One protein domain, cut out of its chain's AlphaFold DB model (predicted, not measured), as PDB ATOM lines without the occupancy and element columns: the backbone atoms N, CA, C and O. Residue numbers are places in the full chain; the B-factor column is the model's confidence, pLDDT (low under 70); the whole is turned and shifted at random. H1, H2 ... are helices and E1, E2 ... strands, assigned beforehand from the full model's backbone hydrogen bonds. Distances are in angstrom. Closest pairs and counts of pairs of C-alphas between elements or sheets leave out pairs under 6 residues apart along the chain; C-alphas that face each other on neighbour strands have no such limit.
ATOM      1  N   LEU A  28      16.871  -1.539  -5.658       87.38
ATOM      2  CA  LEU A  28      16.147  -1.403  -4.405       87.38
ATOM      3  C   LEU A  28      15.131  -0.248  -4.454       87.38
ATOM      4  O   LEU A  28      14.055  -0.376  -3.875       87.38
ATOM      5  N   ALA A  29      15.444   0.853  -5.144       90.50
ATOM      6  CA  ALA A  29      14.531   1.983  -5.338       90.50
ATOM      7  C   ALA A  29      14.892   2.799  -6.590       90.50
ATOM      8  O   ALA A  29      16.050   2.820  -7.004       90.50
ATOM      9  N   HIS A  30      13.905   3.510  -7.138       91.50
ATOM     10  CA  HIS A  30      14.075   4.497  -8.207       91.50
ATOM     11  C   HIS A  30      13.623   5.864  -7.703       91.50
ATOM     12  O   HIS A  30      12.580   5.975  -7.054       91.50
ATOM     13  N   VAL A  31      14.393   6.898  -8.015       91.00
ATOM     14  CA  VAL A  31      14.088   8.281  -7.653       91.00
ATOM     15  C   VAL A  31      13.751   9.027  -8.928       91.00
ATOM     16  O   VAL A  31      14.554   9.063  -9.859       91.00
ATOM     17  N   THR A  32      12.567   9.625  -8.971       90.44
ATOM     18  CA  THR A  32      12.065  10.376 -10.124       90.44
ATOM     19  C   THR A  32      11.828  11.835  -9.729       90.44
ATOM     20  O   THR A  32      11.523  12.125  -8.566       90.44
ATOM     21  N   PRO A  33      11.988  12.798 -10.650       82.69
ATOM     22  CA  PRO A  33      11.612  14.170 -10.389       82.69
ATOM     23  C   PRO A  33      10.082  14.253 -10.365       82.69
ATOM     24  O   PRO A  33       9.403  13.724 -11.241       82.69
ATOM     25  N   GLY A  34       9.516  14.990  -9.407       79.06
ATOM     26  CA  GLY A  34       8.057  15.093  -9.238       79.06
ATOM     27  C   GLY A  34       7.285  15.695 -10.426       79.06
ATOM     28  O   GLY A  34       6.062  15.758 -10.379       79.06
ATOM     29  N   ARG A  35       7.977  16.151 -11.479       80.44
ATOM     30  CA  ARG A  35       7.381  16.694 -12.710       80.44
ATOM     31  C   ARG A  35       7.127  15.630 -13.778       80.44
ATOM     32  O   ARG A  35       6.204  15.807 -14.565       80.44
ATOM     33  N   ASP A  36       7.913  14.552 -13.804       79.62
ATOM     34  CA  ASP A  36       7.729  13.443 -14.742       79.62
ATOM     35  C   ASP A  36       8.119  12.105 -14.085       79.62
ATOM     36  O   ASP A  36       9.306  11.840 -13.881       79.62
ATOM     37  N   PRO A  37       7.150  11.223 -13.781       75.50
ATOM     38  CA  PRO A  37       7.427   9.926 -13.170       75.50
ATOM     39  C   PRO A  37       8.155   8.949 -14.108       75.50
ATOM     40  O   PRO A  37       8.573   7.888 -13.650       75.50
ATOM     41  N   LYS A  38       8.292   9.259 -15.404       78.38
ATOM     42  CA  LYS A  38       9.044   8.431 -16.364       78.38
ATOM     43  C   LYS A  38      10.536   8.745 -16.372       78.38
ATOM     44  O   LYS A  38      11.315   7.932 -16.867       78.38
ATOM     45  N   GLN A  39      10.936   9.900 -15.848       80.38
ATOM     46  CA  GLN A  39      12.335  10.281 -15.763       80.38
ATOM     47  C   GLN A  39      12.922   9.736 -14.459       80.38
ATOM     48  O   GLN A  39      12.469  10.090 -13.380       80.38
ATOM     49  N   VAL A  40      13.938   8.882 -14.537       79.62
ATOM     50  CA  VAL A  40      14.691   8.445 -13.355       79.62
ATOM     51  C   VAL A  40      15.923   9.328 -13.226       79.62
ATOM     52  O   VAL A  40      16.668   9.489 -14.188       79.62
ATOM     53  N   ILE A  41      16.107   9.927 -12.051       91.12
ATOM     54  CA  ILE A  41      17.276  10.759 -11.733       91.12
ATOM     55  C   ILE A  41      18.299  10.006 -10.890       91.12
ATOM     56  O   ILE A  41      19.490  10.258 -11.036       91.12
ATOM     57  N   TYR A  42      17.847   9.069 -10.049       93.69
ATOM     58  CA  TYR A  42      18.745   8.176  -9.330       93.69
ATOM     59  C   TYR A  42      18.195   6.764  -9.245       93.69
ATOM     60  O   TYR A  42      17.004   6.546  -9.011       93.69
ATOM     61  N   ASP A  43      19.114   5.818  -9.334       94.19
ATOM     62  CA  ASP A  43      18.872   4.404  -9.133       94.19
ATOM     63  C   ASP A  43      19.583   3.935  -7.870       94.19
ATOM     64  O   ASP A  43      20.795   4.088  -7.734       94.19
ATOM     65  N   VAL A  44      18.850   3.314  -6.952       94.94
ATOM     66  CA  VAL A  44      19.434   2.697  -5.760       94.94
ATOM     67  C   VAL A  44      19.460   1.194  -5.961       94.94
ATOM     68  O   VAL A  44      18.421   0.588  -6.190       94.94
ATOM     69  N   GLU A  45      20.623   0.572  -5.831       94.38
ATOM     70  CA  GLU A  45      20.818  -0.879  -5.862       94.38
ATOM     71  C   GLU A  45      21.278  -1.398  -4.496       94.38
ATOM     72  O   GLU A  45      21.826  -0.645  -3.691       94.38
ATOM     73  N   GLY A  46      21.110  -2.700  -4.245       91.69
ATOM     74  CA  GLY A  46      21.647  -3.376  -3.061       91.69
ATOM     75  C   GLY A  46      20.617  -3.640  -1.963       91.69
ATOM     76  O   GLY A  46      19.460  -3.946  -2.241       91.69
ATOM     77  N   SER A  47      21.052  -3.607  -0.702       89.06
ATOM     78  CA  SER A  47      20.189  -3.867   0.456       89.06
ATOM     79  C   SER A  47      20.461  -2.867   1.570       89.06
ATOM     80  O   SER A  47      21.553  -2.834   2.138       89.06
ATOM     81  N   PHE A  48      19.438  -2.078   1.912       89.94
ATOM     82  CA  PHE A  48      19.564  -1.075   2.964       89.94
ATOM     83  C   PHE A  48      19.693  -1.735   4.336       89.94
ATOM     84  O   PHE A  48      20.561  -1.341   5.106       89.94
ATOM     85  N   SER A  49      18.943  -2.805   4.619       86.31
ATOM     86  CA  SER A  49      19.042  -3.554   5.884       86.31
ATOM     87  C   SER A  49      20.421  -4.183   6.113       86.31
ATOM     88  O   SER A  49      20.885  -4.253   7.247       86.31
ATOM     89  N   ARG A  50      21.114  -4.585   5.041       86.12
ATOM     90  CA  ARG A  50      22.508  -5.063   5.090       86.12
ATOM     91  C   ARG A  50      23.538  -3.942   4.919       86.12
ATOM     92  O   ARG A  50      24.730  -4.232   4.853       86.12
ATOM     93  N   ARG A  51      23.080  -2.685   4.826       90.75
ATOM     94  CA  ARG A  51      23.883  -1.476   4.595       90.75
ATOM     95  C   ARG A  51      24.884  -1.697   3.453       90.75
ATOM     96  O   ARG A  51      26.077  -1.506   3.630       90.75
ATOM     97  N   CYS A  52      24.407  -2.174   2.306       90.31
ATOM     98  CA  CYS A  52      25.219  -2.419   1.111       90.31
ATOM     99  C   CYS A  52      24.563  -1.811  -0.135       90.31
ATOM    100  O   CYS A  52      24.394  -2.484  -1.153       90.31
ATOM    101  N   CYS A  53      24.133  -0.552  -0.028       94.12
ATOM    102  CA  CYS A  53      23.476   0.149  -1.127       94.12
ATOM    103  C   CYS A  53      24.464   0.944  -1.972       94.12
ATOM    104  O   CYS A  53      25.408   1.527  -1.442       94.12
ATOM    105  N   LYS A  54      24.176   1.048  -3.266       96.19
ATOM    106  CA  LYS A  54      24.829   1.989  -4.182       96.19
ATOM    107  C   LYS A  54      23.780   2.848  -4.857       96.19
ATOM    108  O   LYS A  54      22.750   2.329  -5.273       96.19
ATOM    109  N   VAL A  55      24.052   4.140  -4.948       96.19
ATOM    110  CA  VAL A  55      23.229   5.111  -5.660       96.19
ATOM    111  C   VAL A  55      23.947   5.461  -6.950       96.19
ATOM    112  O   VAL A  55      25.134   5.791  -6.923       96.19
ATOM    113  N   TYR A  56      23.226   5.392  -8.057       95.75
ATOM    114  CA  TYR A  56      23.703   5.731  -9.384       95.75
ATOM    115  C   TYR A  56      22.911   6.904  -9.946       95.75
ATOM    116  O   TYR A  56      21.722   7.032  -9.655       95.75
ATOM    117  N   ASP A  57      23.567   7.734 -10.748       93.94
ATOM    118  CA  ASP A  57      22.904   8.747 -11.569       93.94
ATOM    119  C   ASP A  57      22.259   8.138 -12.832       93.94
ATOM    120  O   ASP A  57      22.288   6.923 -13.065       93.94
ATOM    121  N   ASP A  58      21.689   9.002 -13.671       90.25
ATOM    122  CA  ASP A  58      21.078   8.664 -14.961       90.25
ATOM    123  C   ASP A  58      22.056   8.005 -15.952       90.25
ATOM    124  O   ASP A  58      21.648   7.234 -16.824       90.25
ATOM    125  N   LYS A  59      23.359   8.259 -15.797       91.19
ATOM    126  CA  LYS A  59      24.443   7.677 -16.604       91.19
ATOM    127  C   LYS A  59      24.977   6.370 -16.028       91.19
ATOM    128  O   LYS A  59      25.915   5.800 -16.590       91.19
ATOM    129  N   ARG A  60      24.379   5.868 -14.942       92.44
ATOM    130  CA  ARG A  60      24.822   4.677 -14.200       92.44
ATOM    131  C   ARG A  60      26.228   4.836 -13.610       92.44
ATOM    132  O   ARG A  60      26.912   3.840 -13.361       92.44
ATOM    133  N   CYS A  61      26.647   6.067 -13.333       94.50
ATOM    134  CA  CYS A  61      27.841   6.355 -12.554       94.50
ATOM    135  C   CYS A  61      27.496   6.309 -11.056       94.50
ATOM    136  O   CYS A  61      26.474   6.861 -10.647       94.50
ATOM    137  N   PRO A  62      28.294   5.624 -10.218       95.31
ATOM    138  CA  PRO A  62      28.053   5.598  -8.781       95.31
ATOM    139  C   PRO A  62      28.306   6.988  -8.195       95.31
ATOM    140  O   PRO A  62      29.372   7.558  -8.403       95.31
ATOM    141  N   VAL A  63      27.331   7.510  -7.454       97.19
ATOM    142  CA  VAL A  63      27.378   8.852  -6.848       97.19
ATOM    143  C   VAL A  63      27.277   8.828  -5.322       97.19
ATOM    144  O   VAL A  63      27.649   9.791  -4.653       97.19
ATOM    145  N   ALA A  64      26.806   7.721  -4.745       97.56
ATOM    146  CA  ALA A  64      26.929   7.457  -3.317       97.56
ATOM    147  C   ALA A  64      26.933   5.958  -3.008       97.56
ATOM    148  O   ALA A  64      26.388   5.139  -3.751       97.56
ATOM    149  N   GLU A  65      27.510   5.595  -1.868       96.75
ATOM    150  CA  GLU A  65      27.552   4.220  -1.385       96.75
ATOM    151  C   GLU A  65      27.307   4.159   0.126       96.75
ATOM    152  O   GLU A  65      27.900   4.905   0.908       96.75
ATOM    153  N   ILE A  66      26.444   3.233   0.539       95.38
ATOM    154  CA  ILE A  66      26.138   2.928   1.935       95.38
ATOM    155  C   ILE A  66      26.793   1.594   2.268       95.38
ATOM    156  O   ILE A  66      26.478   0.581   1.641       95.38
ATOM    157  N   LYS A  67      27.681   1.599   3.267       92.94
ATOM    158  CA  LYS A  67      28.422   0.425   3.749       92.94
ATOM    159  C   LYS A  67      28.147   0.167   5.220       92.94
ATOM    160  O   LYS A  67      28.106   1.106   6.015       92.94
ATOM    161  N   CYS A  68      28.048  -1.101   5.606       88.81
ATOM    162  CA  CYS A  68      28.029  -1.484   7.008       88.81
ATOM    163  C   CYS A  68      29.308  -0.987   7.693       88.81
ATOM    164  O   CYS A  68      30.397  -1.046   7.113       88.81
ATOM    165  N   LYS A  69      29.173  -0.467   8.915       85.50
ATOM    166  CA  LYS A  69      30.333  -0.166   9.746       85.50
ATOM    167  C   LYS A  69      30.633  -1.391  10.602       85.50
ATOM    168  O   LYS A  69      29.838  -1.766  11.462       85.50
ATOM    169  N   GLU A  70      31.795  -1.982  10.366       81.81
ATOM    170  CA  GLU A  70      32.330  -3.084  11.161       81.81
ATOM    171  C   GLU A  70      33.341  -2.547  12.180       81.81
ATOM    172  O   GLU A  70      34.058  -1.571  11.926       81.81
ATOM    173  N   ALA A  71      33.374  -3.156  13.361       75.06
ATOM    174  CA  ALA A  71      34.392  -2.897  14.361       75.06
ATOM    175  C   ALA A  71      35.759  -3.309  13.811       75.06
ATOM    176  O   ALA A  71      35.915  -4.385  13.234       75.06
ATOM    177  N   ALA A  72      36.764  -2.459  14.032       69.50
ATOM    178  CA  ALA A  72      38.124  -2.683  13.544       69.50
ATOM    179  C   ALA A  72      38.745  -3.995  14.062       69.50
ATOM    180  O   ALA A  72      39.660  -4.530  13.446       69.50
ATOM    181  N   VAL A  73      38.234  -4.523  15.181       71.44
ATOM    182  CA  VAL A  73      38.656  -5.791  15.774       71.44
ATOM    183  C   VAL A  73      37.423  -6.680  15.934       71.44
ATOM    184  O   VAL A  73      36.495  -6.334  16.660       71.44
ATOM    185  N   GLY A  74      37.412  -7.828  15.252       69.56
ATOM    186  CA  GLY A  74      36.448  -8.904  15.508       69.56
ATOM    187  C   GLY A  74      35.209  -8.974  14.610       69.56
ATOM    188  O   GLY A  74      34.334  -9.780  14.905       69.56
ATOM    189  N   GLY A  75      35.104  -8.179  13.536       71.69
ATOM    190  CA  GLY A  75      34.018  -8.317  12.544       71.69
ATOM    191  C   GLY A  75      32.609  -8.078  13.103       71.69
ATOM    192  O   GLY A  75      31.614  -8.481  12.503       71.69
ATOM    193  N   VAL A  76      32.516  -7.451  14.277       73.62
ATOM    194  CA  VAL A  76      31.247  -7.145  14.939       73.62
ATOM    195  C   VAL A  76      30.661  -5.895  14.294       73.62
ATOM    196  O   VAL A  76      31.356  -4.891  14.148       73.62
ATOM    197  N   THR A  77      29.393  -5.924  13.900       76.12
ATOM    198  CA  THR A  77      28.714  -4.744  13.353       76.12
ATOM    199  C   THR A  77      28.159  -3.881  14.484       76.12
ATOM    200  O   THR A  77      27.727  -4.386  15.519       76.12
ATOM    201  N   PHE A  78      28.137  -2.563  14.292       78.00
ATOM    202  CA  PHE A  78      27.610  -1.605  15.278       78.00
ATOM    203  C   PHE A  78      26.067  -1.503  15.266       78.00
ATOM    204  O   PHE A  78      25.503  -0.478  15.640       78.00
ATOM    205  N   GLY A  79      25.374  -2.551  14.817       75.31
ATOM    206  CA  GLY A  79      23.930  -2.520  14.579       75.31
ATOM    207  C   GLY A  79      23.540  -1.773  13.298       75.31
ATOM    208  O   GLY A  79      24.379  -1.473  12.447       75.31
ATOM    209  N   ALA A  80      22.240  -1.516  13.131       76.00
ATOM    210  CA  ALA A  80      21.698  -0.893  11.922       76.00
ATOM    211  C   ALA A  80      21.905   0.634  11.886       76.00
ATOM    212  O   ALA A  80      21.983   1.210  10.802       76.00
ATOM    213  N   ASP A  81      22.046   1.289  13.035       81.00
ATOM    214  CA  ASP A  81      22.092   2.758  13.118       81.00
ATOM    215  C   ASP A  81      23.446   3.337  12.701       81.00
ATOM    216  O   ASP A  81      23.557   4.504  12.335       81.00
ATOM    217  N   VAL A  82      24.493   2.510  12.722       88.12
ATOM    218  CA  VAL A  82      25.859   2.945  12.461       88.12
ATOM    219  C   VAL A  82      26.364   2.337  11.155       88.12
ATOM    220  O   VAL A  82      26.663   1.148  11.047       88.12
ATOM    221  N   PHE A  83      26.517   3.188  10.150       91.50
ATOM    222  CA  PHE A  83      27.002   2.828   8.822       91.50
ATOM    223  C   PHE A  83      27.892   3.936   8.258       91.50
ATOM    224  O   PHE A  83      27.981   5.036   8.806       91.50
ATOM    225  N   ARG A  84      28.594   3.635   7.165       93.44
ATOM    226  CA  ARG A  84      29.383   4.609   6.414       93.44
ATOM    227  C   ARG A  84      28.611   5.012   5.165       93.44
ATOM    228  O   ARG A  84      28.267   4.152   4.361       93.44
ATOM    229  N   LEU A  85      28.390   6.310   5.001       96.06
ATOM    230  CA  LEU A  85      27.929   6.908   3.755       96.06
ATOM    231  C   LEU A  85      29.136   7.548   3.062       96.06
ATOM    232  O   LEU A  85      29.821   8.381   3.654       96.06
ATOM    233  N   VAL A  86      29.422   7.125   1.834       96.69
ATOM    234  CA  VAL A  86      30.419   7.748   0.957       96.69
ATOM    235  C   VAL A  86      29.650   8.497  -0.120       96.69
ATOM    236  O   VAL A  86      28.815   7.893  -0.787       96.69
ATOM    237  N   VAL A  87      29.893   9.799  -0.249       97.44
ATOM    238  CA  VAL A  87      29.214  10.679  -1.206       97.44
ATOM    239  C   VAL A  87      30.262  11.197  -2.178       97.44
ATOM    240  O   VAL A  87      31.270  11.755  -1.742       97.44
ATOM    241  N   GLU A  88      30.040  10.981  -3.470       97.12
ATOM    242  CA  GLU A  88      30.913  11.521  -4.507       97.12
ATOM    243  C   GLU A  88      30.672  13.032  -4.675       97.12
ATOM    244  O   GLU A  88      29.550  13.497  -4.454       97.12
ATOM    245  N   PRO A  89      31.677  13.819  -5.101       94.44
ATOM    246  CA  PRO A  89      31.571  15.281  -5.186       94.44
ATOM    247  C   PRO A  89      30.423  15.806  -6.061       94.44
ATOM    248  O   PRO A  89      30.046  16.969  -5.949       94.44
ATOM    249  N   GLN A  90      29.897  14.978  -6.963       92.44
ATOM    250  CA  GLN A  90      28.809  15.326  -7.875       92.44
ATOM    251  C   GLN A  90      27.427  15.255  -7.210       92.44
ATOM    252  O   GLN A  90      26.472  15.802  -7.760       92.44
ATOM    253  N   LEU A  91      27.305  14.596  -6.051       94.50
ATOM    254  CA  LEU A  91      26.048  14.482  -5.323       94.50
ATOM    255  C   LEU A  91      26.019  15.438  -4.135       94.50
ATOM    256  O   LEU A  91      26.871  15.396  -3.251       94.50
ATOM    257  N   ASP A  92      24.976  16.261  -4.084       95.19
ATOM    258  CA  ASP A  92      24.728  17.120  -2.936       95.19
ATOM    259  C   ASP A  92      24.495  16.284  -1.665       95.19
ATOM    260  O   ASP A  92      23.689  15.347  -1.635       95.19
ATOM    261  N   THR A  93      25.183  16.642  -0.582       95.62
ATOM    262  CA  THR A  93      25.093  15.928   0.698       95.62
ATOM    263  C   THR A  93      23.688  15.949   1.300       95.62
ATOM    264  O   THR A  93      23.301  14.984   1.962       95.62
ATOM    265  N   THR A  94      22.897  16.995   1.051       96.50
ATOM    266  CA  THR A  94      21.498  17.075   1.505       96.50
ATOM    267  C   THR A  94      20.645  16.053   0.766       96.50
ATOM    268  O   THR A  94      19.849  15.348   1.390       96.50
ATOM    269  N   VAL A  95      20.848  15.910  -0.547       94.81
ATOM    270  CA  VAL A  95      20.194  14.869  -1.358       94.81
ATOM    271  C   VAL A  95      20.608  13.482  -0.870       94.81
ATOM    272  O   VAL A  95      19.741  12.647  -0.617       94.81
ATOM    273  N   ALA A  96      21.905  13.246  -0.654       96.06
ATOM    274  CA  ALA A  96      22.406  11.968  -0.151       96.06
ATOM    275  C   ALA A  96      21.763  11.582   1.196       96.06
ATOM    276  O   ALA A  96      21.285  10.459   1.362       96.06
ATOM    277  N   MET A  97      21.680  12.525   2.138       96.94
ATOM    278  CA  MET A  97      21.028  12.298   3.432       96.94
ATOM    279  C   MET A  97      19.514  12.103   3.305       96.94
ATOM    280  O   MET A  97      18.948  11.253   3.991       96.94
ATOM    281  N   SER A  98      18.858  12.823   2.394       96.44
ATOM    282  CA  SER A  98      17.430  12.636   2.104       96.44
ATOM    283  C   SER A  98      17.144  11.219   1.606       96.44
ATOM    284  O   SER A  98      16.185  10.591   2.057       96.44
ATOM    285  N   LEU A  99      18.002  10.677   0.732       95.00
ATOM    286  CA  LEU A  99      17.908   9.286   0.284       95.00
ATOM    287  C   LEU A  99      18.042   8.317   1.458       95.00
ATOM    288  O   LEU A  99      17.222   7.416   1.586       95.00
ATOM    289  N   VAL A 100      19.023   8.516   2.342       94.56
ATOM    290  CA  VAL A 100      19.197   7.673   3.537       94.56
ATOM    291  C   VAL A 100      17.936   7.663   4.399       94.56
ATOM    292  O   VAL A 100      17.477   6.589   4.777       94.56
ATOM    293  N   ILE A 101      17.350   8.833   4.666       94.62
ATOM    294  CA  ILE A 101      16.129   8.951   5.474       94.62
ATOM    295  C   ILE A 101      14.964   8.221   4.800       94.62
ATOM    296  O   ILE A 101      14.280   7.436   5.449       94.62
ATOM    297  N   MET A 102      14.750   8.424   3.495       94.50
ATOM    298  CA  MET A 102      13.681   7.731   2.764       94.50
ATOM    299  C   MET A 102      13.870   6.212   2.781       94.50
ATOM    300  O   MET A 102      12.919   5.471   3.028       94.50
ATOM    301  N   LEU A 103      15.099   5.741   2.570       93.19
ATOM    302  CA  LEU A 103      15.422   4.318   2.626       93.19
ATOM    303  C   LEU A 103      15.207   3.734   4.025       93.19
ATOM    304  O   LEU A 103      14.766   2.592   4.134       93.19
ATOM    305  N   ASP A 104      15.467   4.502   5.080       91.38
ATOM    306  CA  ASP A 104      15.206   4.088   6.456       91.38
ATOM    307  C   ASP A 104      13.707   3.992   6.758       91.38
ATOM    308  O   ASP A 104      13.252   2.985   7.292       91.38
ATOM    309  N   GLN A 105      12.900   4.943   6.287       91.38
ATOM    310  CA  GLN A 105      11.439   4.852   6.422       91.38
ATOM    311  C   GLN A 105      10.842   3.660   5.654       91.38
ATOM    312  O   GLN A 105       9.838   3.078   6.069       91.38
ATOM    313  N   MET A 106      11.448   3.279   4.526       90.94
ATOM    314  CA  MET A 106      10.967   2.175   3.689       90.94
ATOM    315  C   MET A 106      11.463   0.799   4.157       90.94
ATOM    316  O   MET A 106      10.717  -0.181   4.094       90.94
ATOM    317  N   PHE A 107      12.724   0.714   4.584       88.38
ATOM    318  CA  PHE A 107      13.461  -0.542   4.772       88.38
ATOM    319  C   PHE A 107      14.212  -0.638   6.108       88.38
ATOM    320  O   PHE A 107      14.956  -1.603   6.316       88.38
ATOM    321  N   GLY A 108      14.076   0.355   6.984       82.69
ATOM    322  CA  GLY A 108      14.620   0.329   8.336       82.69
ATOM    323  C   GLY A 108      13.989  -0.776   9.198       82.69
ATOM    324  O   GLY A 108      12.945  -1.339   8.841       82.69
TER     325      GLY A 108
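AT A GLANCE: This is residues 28 to 108 of the 110 residues of the protein "Protein LURP-one-related 8-like protein" of Cinnamomum micranthum f. kanehirae (UniProt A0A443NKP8). A twisted, curled wall of five antiparallel strands, E1 to E5 in chain order, has H1 packed across one face, with residues 71 to 76 sticking out. The 81 printed residues, 40 in named elements, are mixed in class, five strands then one helix. The whole is compact, radius of gyration of the C-alphas 13.4 A, yet elongated, spanning 47 by 25 by 20 A.

HOW THE PARTS SIT: E1, residues 28 to 31, and E2, residues 42 to 45, begin a meander, each strand the antiparallel neighbour of the one before; N 31 and O 42, 2.8 A, are within hydrogen-bond range. So are N 45 and O 54, 2.8 A, to E3, residues 52 to 56; N 55 and O 64, 2.8 A, to E4, residues 62 to 68; and N 67 and O 84, 2.8 A, to E5, residues 83 to 87. H1, residues 93 to 107, is on the sheet in two layers, height 9.0 A, over E3 and E4, and only just not over E1, with 2 C-alphas. It runs slantwise to the strands, 51 degrees to E3 on the local plane. Every O i to N i+4 pair of H1 is within hydrogen-bond range.

IN THESE COORDINATES: E1 begins at C-alpha 28, (16.147, -1.403, -4.405); E4 measures 17.3 A. H1, 20.6 A, ends at C-alpha 107, (13.461, -0.542, 4.772).

THE WHOLE: The farthest C-alphas, Arg 35 and Gly 74, are 47.9 A apart. The printed part has no cut; the E4 to E5 link is long. Residues 72 and 74 are under 70 in pLDDT.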